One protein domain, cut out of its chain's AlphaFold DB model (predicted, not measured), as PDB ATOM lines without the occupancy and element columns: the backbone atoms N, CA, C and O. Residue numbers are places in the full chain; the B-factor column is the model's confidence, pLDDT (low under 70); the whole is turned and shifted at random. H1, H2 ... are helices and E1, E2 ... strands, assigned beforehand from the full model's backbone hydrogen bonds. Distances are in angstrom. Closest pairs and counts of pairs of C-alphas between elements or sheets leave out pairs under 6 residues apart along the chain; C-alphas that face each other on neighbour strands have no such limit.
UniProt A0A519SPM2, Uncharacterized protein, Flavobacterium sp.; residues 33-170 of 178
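This is residues 33 to 170 of the 178 residues of an uncharacterized protein of Flavobacterium sp. (UniProt A0A519SPM2). A strongly twisted sheet of six strands curls round one helix, H3, while a second helix, H2, packs across its other face over E1 and E2. Toward opposite ends of the long axis lie the short helix H1, over E2, and a small separate hairpin, E5 and E6. The 138 printed residues hold three named helices and eight named strands, in the order E1 E2 E3 H1 H2 E4 E5 E6 E7 E8 H3; the class is mixed, helices and strands. The large sheet runs E1 - E2 - E3 - E4 - E7 - E8, all antiparallel. The whole is compact, with a radius of gyration of the C-alphas of 14.9 A, and rounded, spanning 39 by 35 by 28 A.

Begin with E1, residues 35 to 44, an edge strand that bends by 61 degrees at residue 40. E2, residues 51 to 62, makes a hairpin with it; look at N 41 and O 55, within hydrogen-bond range at 2.8 A. E3, residues 66 to 74, makes a hairpin with E2 (N 60 and O 68, 2.9 A), and E1 E2 E3 form a meander, each strand the antiparallel neighbour of the one before. H1, residues 77 to 82, is over E2 at a height over the sheet of 7.9 A; their closest C-alphas, those of Ile 52 and Pro 77, are 6.4 A apart. H2, residues 89 to 104, runs across the strands, at 69 degrees to E1 on the local plane; their closest C-alphas are those of Trp 39 and Thr 96, 5.9 A. E4, residues 113 to 120, is antiparallel to E3, with N 71 and O 116 at 2.8 A. E5, residues 124 to 127, and E6, residues 130 to 133, form a hairpin with N 125 and O 132 at 2.8 A. E6 runs on into E7, residues 135 to 141, at 62 degrees; E7 is antiparallel to E4, with N 119 and O 137 at 2.9 A. E8, residues 146 to 153, the other edge strand, makes a hairpin with E7, with N 138 and O 150 at 2.8 A. H3, residues 157 to 169, touches E1, closest at the C-alphas of Leu 43 and Ser 165, 5.5 A, and E6, closest at those of Phe 132 and Asp 157, 5.7 A. H2 and H3 are on opposite faces of the sheet, three layers with the sheet between two helices. In H1, H2 and H3 every O i to N i+4 pair is within hydrogen-bond range.

Find C-alpha 35 at (153.246, 101.963, 105.672), where E1 begins its 24.8 A. E2 covers 30.6 A, E3 25.8 A, H2 22.8 A and E4 21.7 A. H3 runs 18.4 A to C-alpha 169 at (150.708, 89.045, 83.233).

The C-alphas of Glu 64 and Gly 86 are the two farthest apart, 41.4 A. The printed part has no cut, and no link is long. Mean pLDDT of the printed part is 85.0; look for values under 70 at residues 48, 108 to 110, 122 to 124 and 144.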
ATOM      1  N   LYS A  33     157.029 105.128 108.302       84.56
ATOM      2  CA  LYS A  33     155.865 105.419 109.157       84.56
ATOM      3  C   LYS A  33     154.557 105.498 108.364       84.56
ATOM      4  O   LYS A  33     153.486 105.345 108.939       84.56
ATOM      5  N   PHE A  34     154.647 105.703 107.050       85.56
ATOM      6  CA  PHE A  34     153.493 105.775 106.161       85.56
ATOM      7  C   PHE A  34     153.055 104.410 105.618       85.56
ATOM      8  O   PHE A  34     152.059 104.325 104.899       85.56
ATOM      9  N   ILE A  35     153.730 103.312 105.979       85.12
ATOM     10  CA  ILE A  35     153.246 101.963 105.672       85.12
ATOM     11  C   ILE A  35     152.050 101.664 106.570       85.12
ATOM     12  O   ILE A  35     152.187 101.443 107.772       85.12
ATOM     13  N   THR A  36     150.868 101.595 105.975       87.94
ATOM     14  CA  THR A  36     149.624 101.349 106.716       87.94
ATOM     15  C   THR A  36     149.203  99.886 106.679       87.94
ATOM     16  O   THR A  36     148.531  99.414 107.593       87.94
ATOM     17  N   ALA A  37     149.615  99.139 105.650       87.69
ATOM     18  CA  ALA A  37     149.320  97.715 105.539       87.69
ATOM     19  C   ALA A  37     150.358  96.963 104.697       87.69
ATOM     20  O   ALA A  37     150.926  97.500 103.749       87.69
ATOM     21  N   SER A  38     150.545  95.677 105.000       89.62
ATOM     22  CA  SER A  38     151.238  94.722 104.129       89.62
ATOM     23  C   SER A  38     150.524  93.373 104.165       89.62
ATOM     24  O   SER A  38     150.064  92.930 105.220       89.62
ATOM     25  N   TRP A  39     150.375  92.732 103.008       92.69
ATOM     26  CA  TRP A  39     149.691  91.443 102.892       92.69
ATOM     27  C   TRP A  39     150.186  90.647 101.685       92.69
ATOM     28  O   TRP A  39     150.866  91.160 100.796       92.69
ATOM     29  N   LEU A  40     149.811  89.371 101.652       92.25
ATOM     30  CA  LEU A  40     149.976  88.504 100.493       92.25
ATOM     31  C   LEU A  40     148.689  88.519  99.668       92.25
ATOM     32  O   LEU A  40     147.665  87.978 100.083       92.25
ATOM     33  N   GLY A  41     148.740  89.167  98.513       91.19
ATOM     34  CA  GLY A  41     147.632  89.283  97.579       91.19
ATOM     35  C   GLY A  41     147.542  88.135  96.577       91.19
ATOM     36  O   GLY A  41     148.385  87.233  96.512       91.19
ATOM     37  N   TYR A  42     146.499  88.214  95.761       91.69
ATOM     38  CA  TYR A  42     146.280  87.380  94.588       91.69
ATOM     39  C   TYR A  42     145.950  88.286  93.399       91.69
ATOM     40  O   TYR A  42     145.291  89.312  93.567       91.69
ATOM     41  N   LEU A  43     146.420  87.916  92.212       90.75
ATOM     42  CA  LEU A  43     146.079  88.572  90.951       90.75
ATOM     43  C   LEU A  43     145.619  87.513  89.958       90.75
ATOM     44  O   LEU A  43     146.236  86.453  89.837       90.75
ATOM     45  N   GLN A  44     144.526  87.809  89.261       88.88
ATOM     46  CA  GLN A  44     143.899  86.906  88.306       88.88
ATOM     47  C   GLN A  44     143.679  87.629  86.978       88.88
ATOM     48  O   GLN A  44     143.082  88.707  86.946       88.88
ATOM     49  N   SER A  45     144.156  87.037  85.885       83.75
ATOM     50  CA  SER A  45     143.832  87.499  84.536       83.75
ATOM     51  C   SER A  45     142.349  87.258  84.263       83.75
ATOM     52  O   SER A  45     141.842  86.161  84.512       83.75
ATOM     53  N   GLY A  46     141.660  88.285  83.760       73.56
ATOM     54  CA  GLY A  46     140.241  88.190  83.414       73.56
ATOM     55  C   GLY A  46     139.977  87.266  82.223       73.56
ATOM     56  O   GLY A  46     138.981  86.552  82.221       73.56
ATOM     57  N   GLU A  47     140.881  87.243  81.242       71.12
ATOM     58  CA  GLU A  47     140.689  86.526  79.973       71.12
ATOM     59  C   GLU A  47     141.279  85.108  80.017       71.12
ATOM     60  O   GLU A  47     140.646  84.148  79.591       71.12
ATOM     61  N   GLU A  48     142.465  84.944  80.607       69.31
ATOM     62  CA  GLU A  48     143.233  83.694  80.489       69.31
ATOM     63  C   GLU A  48     143.141  82.782  81.719       69.31
ATOM     64  O   GLU A  48     143.840  81.774  81.803       69.31
ATOM     65  N   LYS A  49     142.340  83.156  82.728       78.56
ATOM     66  CA  LYS A  49     142.240  82.457  84.028       78.56
ATOM     67  C   LYS A  49     143.597  82.209  84.718       78.56
ATOM     68  O   LYS A  49     143.682  81.403  85.645       78.56
ATOM     69  N   ARG A  50     144.665  82.906  84.306       83.00
ATOM     70  CA  ARG A  50     145.978  82.854  84.958       83.00
ATOM     71  C   ARG A  50     145.867  83.450  86.355       83.00
ATOM     72  O   ARG A  50     145.262  84.505  86.523       83.00
ATOM     73  N   VAL A  51     146.474  82.795  87.341       87.44
ATOM     74  CA  VAL A  51     146.474  83.245  88.738       87.44
ATOM     75  C   VAL A  51     147.896  83.260  89.276       87.44
ATOM     76  O   VAL A  51     148.644  82.294  89.121       87.44
ATOM     77  N   ILE A  52     148.247  84.348  89.956       89.31
ATOM     78  CA  ILE A  52     149.427  84.434  90.814       89.31
ATOM     79  C   ILE A  52     148.920  84.713  92.228       89.31
ATOM     80  O   ILE A  52     148.063  85.570  92.438       89.31
ATOM     81  N   SER A  53     149.424  83.963  93.200       91.00
ATOM     82  CA  SER A  53     149.061  84.094  94.607       91.00
ATOM     83  C   SER A  53     150.297  84.400  95.442       91.00
ATOM     84  O   SER A  53     151.422  84.415  94.946       91.00
ATOM     85  N   ASN A  54     150.073  84.691  96.720       91.56
ATOM     86  CA  ASN A  54     151.120  85.061  97.664       91.56
ATOM     87  C   ASN A  54     151.964  86.260  97.192       91.56
ATOM     88  O   ASN A  54     153.166  86.299  97.425       91.56
ATOM     89  N   ILE A  55     151.355  87.217  96.494       91.88
ATOM     90  CA  ILE A  55     152.060  88.381  95.943       91.88
ATOM     91  C   ILE A  55     152.259  89.396  97.065       91.88
ATOM     92  O   ILE A  55     151.254  89.855  97.611       91.88
ATOM     93  N   PRO A  56     153.491  89.784  97.421       91.44
ATOM     94  CA  PRO A  56     153.695  90.826  98.415       91.44
ATOM     95  C   PRO A  56     153.094  92.144  97.924       91.44
ATOM     96  O   PRO A  56     153.421  92.637  96.841       91.44
ATOM     97  N   MET A  57     152.185  92.689  98.723       92.31
ATOM     98  CA  MET A  57     151.549  93.977  98.491       92.31
ATOM     99  C   MET A  57     151.719  94.848  99.728       92.31
ATOM    100  O   MET A  57     151.602  94.367 100.857       92.31
ATOM    101  N   VAL A  58     151.991  96.131  99.507       90.44
ATOM    102  CA  VAL A  58     152.187  97.125 100.566       90.44
ATOM    103  C   VAL A  58     151.329  98.344 100.256       90.44
ATOM    104  O   VAL A  58     151.249  98.774  99.105       90.44
ATOM    105  N   LEU A  59     150.665  98.882 101.276       90.38
ATOM    106  CA  LEU A  59     149.956 100.151 101.202       90.38
ATOM    107  C   LEU A  59     150.775 101.214 101.930       90.38
ATOM    108  O   LEU A  59     151.053 101.084 103.123       90.38
ATOM    109  N   TYR A  60     151.131 102.257 101.197       87.94
ATOM    110  CA  TYR A  60     151.827 103.433 101.687       87.94
ATOM    111  C   TYR A  60     150.871 104.622 101.601       87.94
ATOM    112  O   TYR A  60     150.273 104.852 100.554       87.94
ATOM    113  N   ASN A  61     150.671 105.342 102.698       88.25
ATOM    114  CA  ASN A  61     149.751 106.469 102.775       88.25
ATOM    115  C   ASN A  61     150.452 107.652 103.442       88.25
ATOM    116  O   ASN A  61     150.550 107.708 104.670       88.25
ATOM    117  N   ALA A  62     150.952 108.570 102.622       82.81
ATOM    118  CA  ALA A  62     151.573 109.804 103.078       82.81
ATOM    119  C   ALA A  62     150.563 110.951 102.899       82.81
ATOM    120  O   ALA A  62     150.106 111.157 101.780       82.81
ATOM    121  N   PRO A  63     150.209 111.711 103.951       76.44
ATOM    122  CA  PRO A  63     149.150 112.724 103.880       76.44
ATOM    123  C   PRO A  63     149.310 113.763 102.760       76.44
ATOM    124  O   PRO A  63     148.315 114.202 102.191       76.44
ATOM    125  N   GLU A  64     150.549 114.130 102.425       74.00
ATOM    126  CA  GLU A  64     150.857 115.144 101.404       74.00
ATOM    127  C   GLU A  64     151.185 114.550 100.029       74.00
ATOM    128  O   GLU A  64     151.079 115.237  99.016       74.00
ATOM    129  N   GLU A  65     151.570 113.272  99.975       74.06
ATOM    130  CA  GLU A  65     151.946 112.606  98.725       74.06
ATOM    131  C   GLU A  65     150.789 111.748  98.191       74.06
ATOM    132  O   GLU A  65     150.662 111.583  96.992       74.06
ATOM    133  N   GLY A  66     149.872 111.270  99.031       80.75
ATOM    134  CA  GLY A  66     148.723 110.452  98.644       80.75
ATOM    135  C   GLY A  66     148.890 108.966  98.966       80.75
ATOM    136  O   GLY A  66     149.744 108.548  99.755       80.75
ATOM    137  N   ILE A  67     148.026 108.145  98.362       88.81
ATOM    138  CA  ILE A  67     147.965 106.703  98.621       88.81
ATOM    139  C   ILE A  67     148.705 105.967  97.513       88.81
ATOM    140  O   ILE A  67     148.382 106.099  96.338       88.81
ATOM    141  N   THR A  68     149.649 105.113  97.878       89.38
ATOM    142  CA  THR A  68     150.361 104.251  96.939       89.38
ATOM    143  C   THR A  68     150.173 102.793  97.304       89.38
ATOM    144  O   THR A  68     150.427 102.371  98.432       89.38
ATOM    145  N   LYS A  69     149.785 101.992  96.313       92.00
ATOM    146  CA  LYS A  69     149.825 100.534  96.416       92.00
ATOM    147  C   LYS A  69     151.062  99.998  95.703       92.00
ATOM    148  O   LYS A  69     151.154 100.097  94.483       92.00
ATOM    149  N   ILE A  70     151.975  99.390  96.449       90.50
ATOM    150  CA  ILE A  70     153.151  98.704  95.908       90.50
ATOM    151  C   ILE A  70     152.800  97.228  95.693       90.50
ATOM    152  O   ILE A  70     152.219  96.586  96.573       90.50
ATOM    153  N   ILE A  71     153.133  96.688  94.523       92.19
ATOM    154  CA  ILE A  71     152.867  95.304  94.117       92.19
ATOM    155  C   ILE A  71     154.174  94.672  93.638       92.19
ATOM    156  O   ILE A  71     154.794  95.166  92.699       92.19
ATOM    157  N   CYS A  72     154.570  93.560  94.259       90.75
ATOM    158  CA  CYS A  72     155.833  92.880  93.967       90.75
ATOM    159  C   CYS A  72     155.568  91.563  93.245       90.75
ATOM    160  O   CYS A  72     155.258  90.543  93.858       90.75
ATOM    161  N   ILE A  73     155.653  91.591  91.922       91.50
ATOM    162  CA  ILE A  73     155.261  90.479  91.064       91.50
ATOM    163  C   ILE A  73     156.462  89.539  90.924       91.50
ATOM    164  O   ILE A  73     157.489  89.957  90.392       91.50
ATOM    165  N   PRO A  74     156.382  88.281  91.392       90.50
ATOM    166  CA  PRO A  74     157.510  87.361  91.302       90.50
ATOM    167  C   PRO A  74     157.832  87.057  89.837       90.50
ATOM    168  O   PRO A  74     156.945  86.659  89.082       90.50
ATOM    169  N   LYS A  75     159.109  87.164  89.446       88.94
ATOM    170  CA  LYS A  75     159.564  86.813  88.085       88.94
ATOM    171  C   LYS A  75     159.343  85.334  87.752       88.94
ATOM    172  O   LYS A  75     159.116  84.982  86.598       88.94
ATOM    173  N   PHE A  76     159.328  84.476  88.778       89.69
ATOM    174  CA  PHE A  76     159.080  83.037  88.663       89.69
ATOM    175  C   PHE A  76     157.889  82.590  89.538       89.69
ATOM    176  O   PHE A  76     158.092  81.991  90.600       89.69
ATOM    177  N   PRO A  77     156.627  82.828  89.117       89.19
ATOM    178  CA  PRO A  77     155.442  82.581  89.949       89.19
ATOM    179  C   PRO A  77     155.284  81.141  90.456       89.19
ATOM    180  O   PRO A  77     154.831  80.924  91.579       89.19
ATOM    181  N   ARG A  78     155.670  80.137  89.655       89.00
ATOM    182  CA  ARG A  78     155.577  78.718  90.050       89.00
ATOM    183  C   ARG A  78     156.516  78.390  91.212       89.00
ATOM    184  O   ARG A  78     156.078  77.830  92.213       89.00
ATOM    185  N   VAL A  79     157.785  78.788  91.089       90.19
ATOM    186  CA  VAL A  79     158.808  78.604  92.132       90.19
ATOM    187  C   VAL A  79     158.429  79.395  93.380       90.19
ATOM    188  O   VAL A  79     158.553  78.896  94.494       90.19
ATOM    189  N   TRP A  80     157.906  80.607  93.193       90.19
ATOM    190  CA  TRP A  80     157.422  81.445  94.280       90.19
ATOM    191  C   TRP A  80     156.308  80.772  95.086       90.19
ATOM    192  O   TRP A  80     156.452  80.585  96.290       90.19
ATOM    193  N   ASN A  81     155.234  80.333  94.427       89.69
ATOM    194  CA  ASN A  81     154.095  79.702  95.098       89.69
ATOM    195  C   ASN A  81     154.477  78.417  95.840       89.69
ATOM    196  O   ASN A  81     153.917  78.139  96.902       89.69
ATOM    197  N   ALA A  82     155.448  77.658  95.324       90.44
ATOM    198  CA  ALA A  82     155.945  76.456  95.987       90.44
ATOM    199  C   ALA A  82     156.515  76.749  97.388       90.44
ATOM    200  O   ALA A  82     156.313  75.943  98.296       90.44
ATOM    201  N   LYS A  83     157.117  77.930  97.611       89.69
ATOM    202  CA  LYS A  83     157.656  78.349  98.923       89.69
ATOM    203  C   LYS A  83     156.579  78.502 100.006       89.69
ATOM    204  O   LYS A  83     156.892  78.482 101.193       89.69
ATOM    205  N   PHE A  84     155.314  78.646  99.608       91.25
ATOM    206  CA  PHE A  84     154.178  78.836 100.514       91.25
ATOM    207  C   PHE A  84     153.352  77.564 100.738       91.25
ATOM    208  O   PHE A  84     152.381  77.593 101.501       91.25
ATOM    209  N   LYS A  85     153.702  76.446 100.085       92.50
ATOM    210  CA  LYS A  85     153.007  75.169 100.272       92.50
ATOM    211  C   LYS A  85     153.242  74.661 101.700       92.50
ATOM    212  O   LYS A  85     154.372  74.623 102.168       92.50
ATOM    213  N   GLY A  86     152.162  74.305 102.396       93.12
ATOM    214  CA  GLY A  86     152.218  73.826 103.784       93.12
ATOM    215  C   GLY A  86     152.460  74.910 104.842       93.12
ATOM    216  O   GLY A  86     152.503  74.586 106.021       93.12
ATOM    217  N   LYS A  87     152.585  76.189 104.453       93.81
ATOM    218  CA  LYS A  87     152.770  77.298 105.397       93.81
ATOM    219  C   LYS A  87     151.463  77.694 106.079       93.81
ATOM    220  O   LYS A  87     150.460  77.963 105.411       93.81
ATOM    221  N   SER A  88     151.511  77.797 107.401       94.19
ATOM    222  CA  SER A  88     150.438  78.313 108.252       94.19
ATOM    223  C   SER A  88     150.173  79.804 108.006       94.19
ATOM    224  O   SER A  88     150.985  80.531 107.429       94.19
ATOM    225  N   LYS A  89     149.019  80.295 108.471       90.56
ATOM    226  CA  LYS A  89     148.654  81.717 108.364       90.56
ATOM    227  C   LYS A  89     149.665  82.619 109.081       90.56
ATOM    228  O   LYS A  89     150.040  83.657 108.543       90.56
ATOM    229  N   THR A  90     150.130  82.215 110.259       91.62
ATOM    230  CA  THR A  90     151.132  82.931 111.062       91.62
ATOM    231  C   THR A  90     152.479  83.015 110.350       91.62
ATOM    232  O   THR A  90     153.044  84.102 110.261       91.62
ATOM    233  N   GLU A  91     152.955  81.917 109.754       92.94
ATOM    234  CA  GLU A  91     154.179  81.937 108.937       92.94
ATOM    235  C   GLU A  91     154.038  82.868 107.731       92.94
ATOM    236  O   GLU A  91     154.937  83.654 107.442       92.94
ATOM    237  N   LYS A  92     152.893  82.830 107.042       89.69
ATOM    238  CA  LYS A  92     152.620  83.723 105.908       89.69
ATOM    239  C   LYS A  92     152.656  85.195 106.313       89.69
ATOM    240  O   LYS A  92     153.240  86.004 105.596       89.69
ATOM    241  N   VAL A  93     152.084  85.544 107.465       87.38
ATOM    242  CA  VAL A  93     152.146  86.909 108.011       87.38
ATOM    243  C   VAL A  93     153.588  87.313 108.325       87.38
ATOM    244  O   VAL A  93     153.996  88.412 107.952       87.38
ATOM    245  N   ALA A  94     154.377  86.434 108.950       87.38
ATOM    246  CA  ALA A  94     155.787  86.705 109.236       87.38
ATOM    247  C   ALA A  94     156.593  86.944 107.946       87.38
ATOM    248  O   ALA A  94     157.272  87.962 107.829       87.38
ATOM    249  N   ILE A  95     156.429  86.075 106.942       86.88
ATOM    250  CA  ILE A  95     157.049  86.225 105.617       86.88
ATOM    251  C   ILE A  95     156.663  87.570 104.992       86.88
ATOM    252  O   ILE A  95     157.526  88.287 104.501       86.88
ATOM    253  N   THR A  96     155.383  87.945 105.045       85.88
ATOM    254  CA  THR A  96     154.895  89.220 104.491       85.88
ATOM    255  C   THR A  96     155.624  90.419 105.088       85.88
ATOM    256  O   THR A  96     156.081  91.286 104.346       85.88
ATOM    257  N   LYS A  97     155.748  90.463 106.420       83.19
ATOM    258  CA  LYS A  97     156.413  91.565 107.126       83.19
ATOM    259  C   LYS A  97     157.885  91.665 106.730       83.19
ATOM    260  O   LYS A  97     158.358  92.754 106.419       83.19
ATOM    261  N   THR A  98     158.583  90.528 106.681       85.50
ATOM    262  CA  THR A  98     159.985  90.468 106.248       85.50
ATOM    263  C   THR A  98     160.147  90.938 104.805       85.50
ATOM    264  O   THR A  98     161.050  91.716 104.516       85.50
ATOM    265  N   LEU A  99     159.255  90.520 103.901       83.69
ATOM    266  CA  LEU A  99     159.300  90.942 102.500       83.69
ATOM    267  C   LEU A  99     159.046  92.442 102.359       83.69
ATOM    268  O   LEU A  99     159.812  93.112 101.679       83.69
ATOM    269  N   ALA A 100     158.025  92.983 103.029       79.81
ATOM    270  CA  ALA A 100     157.736  94.415 103.002       79.81
ATOM    271  C   ALA A 100     158.947  95.242 103.464       79.81
ATOM    272  O   ALA A 100     159.296  96.229 102.821       79.81
ATOM    273  N   MET A 101     159.636  94.801 104.522       80.06
ATOM    274  CA  MET A 101     160.873  95.444 104.972       80.06
ATOM    275  C   MET A 101     162.026  95.289 103.987       80.06
ATOM    276  O   MET A 101     162.738  96.256 103.741       80.06
ATOM    277  N   GLY A 102     162.191  94.114 103.384       80.06
ATOM    278  CA  GLY A 102     163.218  93.903 102.370       80.06
ATOM    279  C   GLY A 102     163.011  94.767 101.124       80.06
ATOM    280  O   GLY A 102     163.976  95.326 100.620       80.06
ATOM    281  N   ILE A 103     161.769  94.932 100.662       76.50
ATOM    282  CA  ILE A 103     161.424  95.782  99.510       76.50
ATOM    283  C   ILE A 103     161.773  97.246  99.795       76.50
ATOM    284  O   ILE A 103     162.411  97.896  98.978       76.50
ATOM    285  N   LEU A 104     161.396  97.756 100.969       73.62
ATOM    286  CA  LEU A 104     161.625  99.157 101.340       73.62
ATOM    287  C   LEU A 104     163.084  99.475 101.659       73.62
ATOM    288  O   LEU A 104     163.516 100.609 101.511       73.62
ATOM    289  N   ASN A 105     163.850  98.477 102.091       75.12
ATOM    290  CA  ASN A 105     165.289  98.620 102.289       75.12
ATOM    291  C   ASN A 105     166.077  98.402 100.994       75.12
ATOM    292  O   ASN A 105     167.300  98.309 101.060       75.12
ATOM    293  N   HIS A 106     165.398  98.227  99.853       72.44
ATOM    294  CA  HIS A 106     166.002  97.824  98.577       72.44
ATOM    295  C   HIS A 106     166.830  96.528  98.667       72.44
ATOM    296  O   HIS A 106     167.628  96.220  97.787       72.44
ATOM    297  N   ALA A 107     166.619  95.732  99.720       74.94
ATOM    298  CA  ALA A 107     167.281  94.450  99.956       74.94
ATOM    299  C   ALA A 107     166.622  93.308  99.163       74.94
ATOM    300  O   ALA A 107     167.231  92.265  98.933       74.94
ATOM    301  N   LEU A 108     165.368  93.495  98.743       69.44
ATOM    302  CA  LEU A 108     164.659  92.624  97.811       69.44
ATOM    303  C   LEU A 108     164.426  93.398  96.516       69.44
ATOM    304  O   LEU A 108     163.469  94.160  96.411       69.44
ATOM    305  N   GLY A 109     165.342  93.220  95.564       65.25
ATOM    306  CA  GLY A 109     165.371  93.971  94.309       65.25
ATOM    307  C   GLY A 109     164.860  93.213  93.079       65.25
ATOM    308  O   GLY A 109     164.244  92.142  93.166       65.25
ATOM    309  N   ASP A 110     165.187  93.800  91.926       69.00
ATOM    310  CA  ASP A 110     164.844  93.379  90.559       69.00
ATOM    311  C   ASP A 110     165.078  91.878  90.299       69.00
ATOM    312  O   ASP A 110     164.302  91.234  89.607       69.00
ATOM    313  N   GLU A 111     166.091  91.250  90.896       79.50
ATOM    314  CA  GLU A 111     166.424  89.842  90.628       79.50
ATOM    315  C   GLU A 111     165.254  88.864  90.829       79.50
ATOM    316  O   GLU A 111     165.084  87.923  90.052       79.50
ATOM    317  N   ASN A 112     164.417  89.098  91.844       82.12
ATOM    318  CA  ASN A 112     163.336  88.182  92.213       82.12
ATOM    319  C   ASN A 112     161.944  88.700  91.833       82.12
ATOM    320  O   ASN A 112     161.025  87.900  91.611       82.12
ATOM    321  N   PHE A 113     161.776  90.020  91.758       87.75
ATOM    322  CA  PHE A 113     160.476  90.659  91.603       87.75
ATOM    323  C   PHE A 113     160.518  91.782  90.570       87.75
ATOM    324  O   PHE A 113     161.427  92.602  90.568       87.75
ATOM    325  N   ASN A 114     159.457  91.878  89.772       89.19
ATOM    326  CA  ASN A 114     159.085  93.124  89.117       89.19
ATOM    327  C   ASN A 114     158.234  93.924  90.111       89.19
ATOM    328  O   ASN A 114     157.125  93.505  90.457       89.19
ATOM    329  N   ILE A 115     158.764  95.036  90.614       88.56
ATOM    330  CA  ILE A 115     158.115  95.826  91.664       88.56
ATOM    331  C   ILE A 115     157.504  97.078  91.042       88.56
ATOM    332  O   ILE A 115     158.196  97.881  90.416       88.56
ATOM    333  N   TYR A 116     156.201  97.249  91.245       90.88
ATOM    334  CA  TYR A 116     155.440  98.383  90.740       90.88
ATOM    335  C   TYR A 116     154.828  99.178  91.882       90.88
ATOM    336  O   TYR A 116     154.352  98.595  92.854       90.88
ATOM    337  N   ALA A 117     154.773 100.496  91.733       90.25
ATOM    338  CA  ALA A 117     154.031 101.379  92.617       90.25
ATOM    339  C   ALA A 117     152.886 102.039  91.849       90.25
ATOM    340  O   ALA A 117     153.076 102.623  90.783       90.25
ATOM    341  N   LEU A 118     151.682 101.911  92.399       92.50
ATOM    342  CA  LEU A 118     150.447 102.469  91.868       92.50
ATOM    343  C   LEU A 118     150.050 103.647  92.741       92.50
ATOM    344  O   LEU A 118     149.390 103.477  93.770       92.50
ATOM    345  N   PHE A 119     150.512 104.817  92.329       90.75
ATOM    346  CA  PHE A 119     150.310 106.074  93.021       90.75
ATOM    347  C   PHE A 119     148.941 106.649  92.674       90.75
ATOM    348  O   PHE A 119     148.617 106.861  91.504       90.75
ATOM    349  N   GLN A 120     148.133 106.889  93.696       88.25
ATOM    350  CA  GLN A 120     146.771 107.383  93.589       88.25
ATOM    351  C   GLN A 120     146.776 108.857  93.976       88.25
ATOM    352  O   GLN A 120     146.957 109.207  95.142       88.25
ATOM    353  N   THR A 121     146.543 109.727  92.996       70.19
ATOM    354  CA  THR A 121     146.233 111.132  93.280       70.19
ATOM    355  C   THR A 121     144.934 111.193  94.081       70.19
ATOM    356  O   THR A 121     144.034 110.402  93.799       70.19
ATOM    357  N   SER A 122     144.829 112.131  95.022       63.41
ATOM    358  CA  SER A 122     143.859 112.285  96.132       63.41
ATOM    359  C   SER A 122     142.354 112.136  95.823       63.41
ATOM    360  O   SER A 122     141.526 112.216  96.723       63.41
ATOM    361  N   ASN A 123     141.983 111.900  94.569       65.38
ATOM    362  CA  ASN A 123     140.624 111.690  94.101       65.38
ATOM    363  C   ASN A 123     140.295 110.187  94.061       65.38
ATOM    364  O   ASN A 123     140.545 109.488  93.072       65.38
ATOM    365  N   THR A 124     139.696 109.674  95.133       69.19
ATOM    366  CA  THR A 124     139.019 108.372  95.115       69.19
ATOM    367  C   THR A 124     137.580 108.548  94.630       69.19
ATOM    368  O   THR A 124     136.896 109.520  94.947       69.19
ATOM    369  N   LYS A 125     137.102 107.620  93.802       73.50
ATOM    370  CA  LYS A 125     135.710 107.559  93.350       73.50
ATOM    371  C   LYS A 125     135.010 106.408  94.051       73.50
ATOM    372  O   LYS A 125     135.541 105.303  94.136       73.50
ATOM    373  N   LYS A 126     133.785 106.660  94.507       72.31
ATOM    374  CA  LYS A 126     132.908 105.655  95.109       72.31
ATOM    375  C   LYS A 126     131.750 105.364  94.168       72.31
ATOM    376  O   LYS A 126     131.009 106.268  93.793       72.31
ATOM    377  N   LYS A 127     131.569 104.101  93.784       73.06
ATOM    378  CA  LYS A 127     130.412 103.657  92.991       73.06
ATOM    379  C   LYS A 127     129.835 102.399  93.619       73.06
ATOM    380  O   LYS A 127     130.546 101.415  93.779       73.06
ATOM    381  N   LYS A 128     128.543 102.427  93.968       77.19
ATOM    382  CA  LYS A 128     127.841 101.300  94.618       77.19
ATOM    383  C   LYS A 128     128.569 100.773  95.872       77.19
ATOM    384  O   LYS A 128     128.674  99.570  96.069       77.19
ATOM    385  N   GLY A 129     129.123 101.673  96.688       73.94
ATOM    386  CA  GLY A 129     129.840 101.311  97.917       73.94
ATOM    387  C   GLY A 129     131.280 100.818  97.726       73.94
ATOM    388  O   GLY A 129     131.979 100.663  98.719       73.94
ATOM    389  N   VAL A 130     131.751 100.638  96.487       74.75
ATOM    390  CA  VAL A 130     133.137 100.252  96.189       74.75
ATOM    391  C   VAL A 130     133.960 101.493  95.854       74.75
ATOM    392  O   VAL A 130     133.562 102.295  95.004       74.75
ATOM    393  N   GLU A 131     135.096 101.645  96.529       81.50
ATOM    394  CA  GLU A 131     136.046 102.740  96.325       81.50
ATOM    395  C   GLU A 131     137.181 102.305  95.394       81.50
ATOM    396  O   GLU A 131     137.718 101.204  95.514       81.50
ATOM    397  N   PHE A 132     137.533 103.170  94.446       83.00
ATOM    398  CA  PHE A 132     138.646 102.974  93.519       83.00
ATOM    399  C   PHE A 132     139.311 104.325  93.206       83.00
ATOM    400  O   PHE A 132     138.635 105.357  93.226       83.00
ATOM    401  N   PRO A 133     140.622 104.363  92.916       85.25
ATOM    402  CA  PRO A 133     141.290 105.606  92.523       85.25
ATOM    403  C   PRO A 133     140.746 106.099  91.181       85.25
ATOM    404  O   PRO A 133     140.426 105.273  90.338       85.25
ATOM    405  N   SER A 134     140.639 107.410  90.941       85.44
ATOM    406  CA  SER A 134     140.200 107.919  89.627       85.44
ATOM    407  C   SER A 134     141.326 108.021  88.600       85.44
ATOM    408  O   SER A 134     141.084 107.900  87.399       85.44
ATOM    409  N   LEU A 135     142.542 108.278  89.073       87.19
ATOM    410  CA  LEU A 135     143.754 108.405  88.278       87.19
ATOM    411  C   LEU A 135     144.884 107.712  89.034       87.19
ATOM    412  O   LEU A 135     145.037 107.899  90.242       87.19
ATOM    413  N   VAL A 136     145.643 106.895  88.311       90.38
ATOM    414  CA  VAL A 136     146.761 106.136  88.858       90.38
ATOM    415  C   VAL A 136     147.994 106.397  88.014       90.38
ATOM    416  O   VAL A 136     147.981 106.114  86.817       90.38
ATOM    417  N   LYS A 137     149.062 106.876  88.647       90.25
ATOM    418  CA  LYS A 137     150.402 106.893  88.058       90.25
ATOM    419  C   LYS A 137     151.119 105.594  88.399       90.25
ATOM    420  O   LYS A 137     151.018 105.091  89.519       90.25
ATOM    421  N   ILE A 138     151.802 105.031  87.416       91.56
ATOM    422  CA  ILE A 138     152.425 103.717  87.497       91.56
ATOM    423  C   ILE A 138     153.931 103.925  87.466       91.56
ATOM    424  O   ILE A 138     154.477 104.431  86.487       91.56
ATOM    425  N   TYR A 139     154.597 103.480  88.521       89.25
ATOM    426  CA  TYR A 139     156.045 103.494  88.625       89.25
ATOM    427  C   TYR A 139     156.580 102.068  88.651       89.25
ATOM    428  O   TYR A 139     155.948 101.171  89.212       89.25
ATOM    429  N   MET A 140     157.759 101.863  88.077       88.19
ATOM    430  CA  MET A 140     158.523 100.627  88.188       88.19
ATOM    431  C   MET A 140     159.795 100.897  88.982       88.19
ATOM    432  O   MET A 140     160.518 101.855  88.700       88.19
ATOM    433  N   ASN A 141     160.065 100.052  89.970       83.75
ATOM    434  CA  ASN A 141     161.323 100.084  90.696       83.75
ATOM    435  C   ASN A 141     162.436  99.530  89.793       83.75
ATOM    436  O   ASN A 141     162.283  98.486  89.159       83.75
ATOM    437  N   SER A 142     163.560 100.232  89.725       74.69
ATOM    438  CA  SER A 142     164.776  99.778  89.045       74.69
ATOM    439  C   SER A 142     165.954  99.850  90.018       74.69
ATOM    440  O   SER A 142     166.894 100.622  89.825       74.69
ATOM    441  N   GLY A 143     165.855  99.095  91.114       72.44
ATOM    442  CA  GLY A 143     166.768  99.167  92.251       72.44
ATOM    443  C   GLY A 143     166.361 100.303  93.184       72.44
ATOM    444  O   GLY A 143     165.318 100.243  93.816       72.44
ATOM    445  N   TYR A 144     167.151 101.372  93.226       68.25
ATOM    446  CA  TYR A 144     166.941 102.496  94.152       68.25
ATOM    447  C   TYR A 144     166.097 103.640  93.575       68.25
ATOM    448  O   TYR A 144     165.895 104.661  94.226       68.25
ATOM    449  N   VAL A 145     165.640 103.511  92.325       74.44
ATOM    450  CA  VAL A 145     164.936 104.580  91.609       74.44
ATOM    451  C   VAL A 145     163.586 104.083  91.120       74.44
ATOM    452  O   VAL A 145     163.478 103.003  90.534       74.44
ATOM    453  N   TRP A 146     162.565 104.911  91.322       80.62
ATOM    454  CA  TRP A 146     161.237 104.717  90.761       80.62
ATOM    455  C   TRP A 146     161.114 105.470  89.445       80.62
ATOM    456  O   TRP A 146     161.230 106.692  89.398       80.62
ATOM    457  N   ASN A 147     160.862 104.733  88.369       84.50
ATOM    458  CA  ASN A 147     160.661 105.298  87.045       84.50
ATOM    459  C   ASN A 147     159.172 105.314  86.728       84.50
ATOM    460  O   ASN A 147     158.539 104.260  86.754       84.50
ATOM    461  N   GLU A 148     158.614 106.481  86.411       88.50
ATOM    462  CA  GLU A 148     157.253 106.557  85.879       88.50
ATOM    463  C   GLU A 148     157.212 105.847  84.519       88.50
ATOM    464  O   GLU A 148     158.015 106.135  83.628       88.50
ATOM    465  N   ILE A 149     156.308 104.880  84.373       88.06
ATOM    466  CA  ILE A 149     156.143 104.088  83.146       88.06
ATOM    467  C   ILE A 149     154.791 104.320  82.468       88.06
ATOM    468  O   ILE A 149     154.586 103.849  81.348       88.06
ATOM    469  N   GLY A 150     153.887 105.049  83.121       88.12
ATOM    470  CA  GLY A 150     152.632 105.490  82.534       88.12
ATOM    471  C   GLY A 150     151.623 105.972  83.566       88.12
ATOM    472  O   GLY A 150     151.862 105.951  84.774       88.12
ATOM    473  N   GLU A 151     150.453 106.347  83.072       90.69
ATOM    474  CA  GLU A 151     149.302 106.749  83.870       90.69
ATOM    475  C   GLU A 151     148.017 106.145  83.299       90.69
ATOM    476  O   GLU A 151     147.926 105.824  82.112       90.69
ATOM    477  N   LYS A 152     147.011 105.949  84.154       90.00
ATOM    478  CA  LYS A 152     145.723 105.391  83.746       90.00
ATOM    479  C   LYS A 152     144.572 106.031  84.505       90.00
ATOM    480  O   LYS A 152     144.537 106.015  85.736       90.00
ATOM    481  N   MET A 153     143.588 106.529  83.759       89.69
ATOM    482  CA  MET A 153     142.277 106.859  84.313       89.69
ATOM    483  C   MET A 153     141.490 105.581  84.593       89.69
ATOM    484  O   MET A 153     141.408 104.693  83.746       89.69
ATOM    485  N   ILE A 154     140.878 105.519  85.770       90.88
ATOM    486  CA  ILE A 154     140.110 104.372  86.245       90.88
ATOM    487  C   ILE A 154     138.668 104.821  86.474       90.88
ATOM    488  O   ILE A 154     138.375 105.754  87.228       90.88
ATOM    489  N   ARG A 155     137.737 104.158  85.790       88.62
ATOM    490  CA  ARG A 155     136.309 104.511  85.792       88.62
ATOM    491  C   ARG A 155     135.483 103.629  86.718       88.62
ATOM    492  O   ARG A 155     134.343 103.975  87.035       88.62
ATOM    493  N   ASN A 156     136.018 102.476  87.107       89.19
ATOM    494  CA  ASN A 156     135.364 101.497  87.966       89.19
ATOM    495  C   ASN A 156     136.386 100.529  88.591       89.19
ATOM    496  O   ASN A 156     137.534 100.439  88.158       89.19
ATOM    497  N   ASP A 157     135.939  99.757  89.581       88.44
ATOM    498  CA  ASP A 157     136.754  98.747  90.273       88.44
ATOM    499  C   ASP A 157     137.263  97.619  89.350       88.44
ATOM    500  O   ASP A 157     138.359  97.097  89.549       88.44
ATOM    501  N   SER A 158     136.516  97.262  88.300       88.75
ATOM    502  CA  SER A 158     136.957  96.233  87.346       88.75
ATOM    503  C   SER A 158     138.198  96.689  86.573       88.75
ATOM    504  O   SER A 158     139.165  95.940  86.452       88.75
ATOM    505  N   GLU A 159     138.232  97.947  86.127       90.94
ATOM    506  CA  GLU A 159     139.410  98.544  85.488       90.94
ATOM    507  C   GLU A 159     140.604  98.636  86.442       90.94
ATOM    508  O   GLU A 159     141.742  98.421  86.022       90.94
ATOM    509  N   TRP A 160     140.350  98.903  87.727       90.38
ATOM    510  CA  TRP A 160     141.387  98.913  88.755       90.38
ATOM    511  C   TRP A 160     142.013  97.530  88.963       90.38
ATOM    512  O   TRP A 160     143.237  97.396  89.035       90.38
ATOM    513  N   LYS A 161     141.187  96.483  89.029       89.50
ATOM    514  CA  LYS A 161     141.649  95.089  89.107       89.50
ATOM    515  C   LYS A 161     142.371  94.670  87.831       89.50
ATOM    516  O   LYS A 161     143.448  94.084  87.916       89.50
ATOM    517  N   LYS A 162     141.825  95.032  86.664       89.75
ATOM    518  CA  LYS A 162     142.433  94.749  85.362       89.75
ATOM    519  C   LYS A 162     143.821  95.374  85.255       89.75
ATOM    520  O   LYS A 162     144.745  94.659  84.907       89.75
ATOM    521  N   LEU A 163     144.008  96.637  85.653       91.38
ATOM    522  CA  LEU A 163     145.332  97.273  85.661       91.38
ATOM    523  C   LEU A 163     146.366  96.463  86.464       91.38
ATOM    524  O   LEU A 163     147.474  96.232  85.989       91.38
ATOM    525  N   GLN A 164     146.008  96.012  87.667       92.00
ATOM    526  CA  GLN A 164     146.922  95.238  88.511       92.00
ATOM    527  C   GLN A 164     147.261  93.877  87.890       92.00
ATOM    528  O   GLN A 164     148.413  93.453  87.927       92.00
ATOM    529  N   SER A 165     146.273  93.205  87.298       89.06
ATOM    530  CA  SER A 165     146.489  91.946  86.586       89.06
ATOM    531  C   SER A 165     147.319  92.137  85.314       89.06
ATOM    532  O   SER A 165     148.244  91.364  85.081       89.06
ATOM    533  N   ASP A 166     147.058  93.180  84.527       89.50
ATOM    534  CA  ASP A 166     147.807  93.491  83.307       89.50
ATOM    535  C   ASP A 166     149.299  93.674  83.629       89.50
ATOM    536  O   ASP A 166     150.144  93.105  82.940       89.50
ATOM    537  N   LEU A 167     149.636  94.368  84.723       89.00
ATOM    538  CA  LEU A 167     151.020  94.513  85.198       89.00
ATOM    539  C   LEU A 167     151.681  93.176  85.564       89.00
ATOM    540  O   LEU A 167     152.890  93.020  85.405       89.00
ATOM    541  N   ALA A 168     150.902  92.211  86.059       86.81
ATOM    542  CA  ALA A 168     151.405  90.908  86.487       86.81
ATOM    543  C   ALA A 168     151.612  89.919  85.343       86.81
ATOM    544  O   ALA A 168     152.463  89.034  85.436       86.81
ATOM    545  N   PHE A 169     150.810  90.045  84.291       84.56
ATOM    546  CA  PHE A 169     150.708  89.045  83.233       84.56
ATOM    547  C   PHE A 169     151.218  89.513  81.871       84.56
ATOM    548  O   PHE A 169     151.397  88.669  80.986       84.56
ATOM    549  N   THR A 170     151.479  90.810  81.713       76.69
ATOM    550  CA  THR A 170     152.077  91.385  80.505       76.69
ATOM    551  C   THR A 170     153.584  91.494  80.701       76.69
ATOM    552  O   THR A 170     154.055  92.089  81.666       76.69
TER     553      THR A 170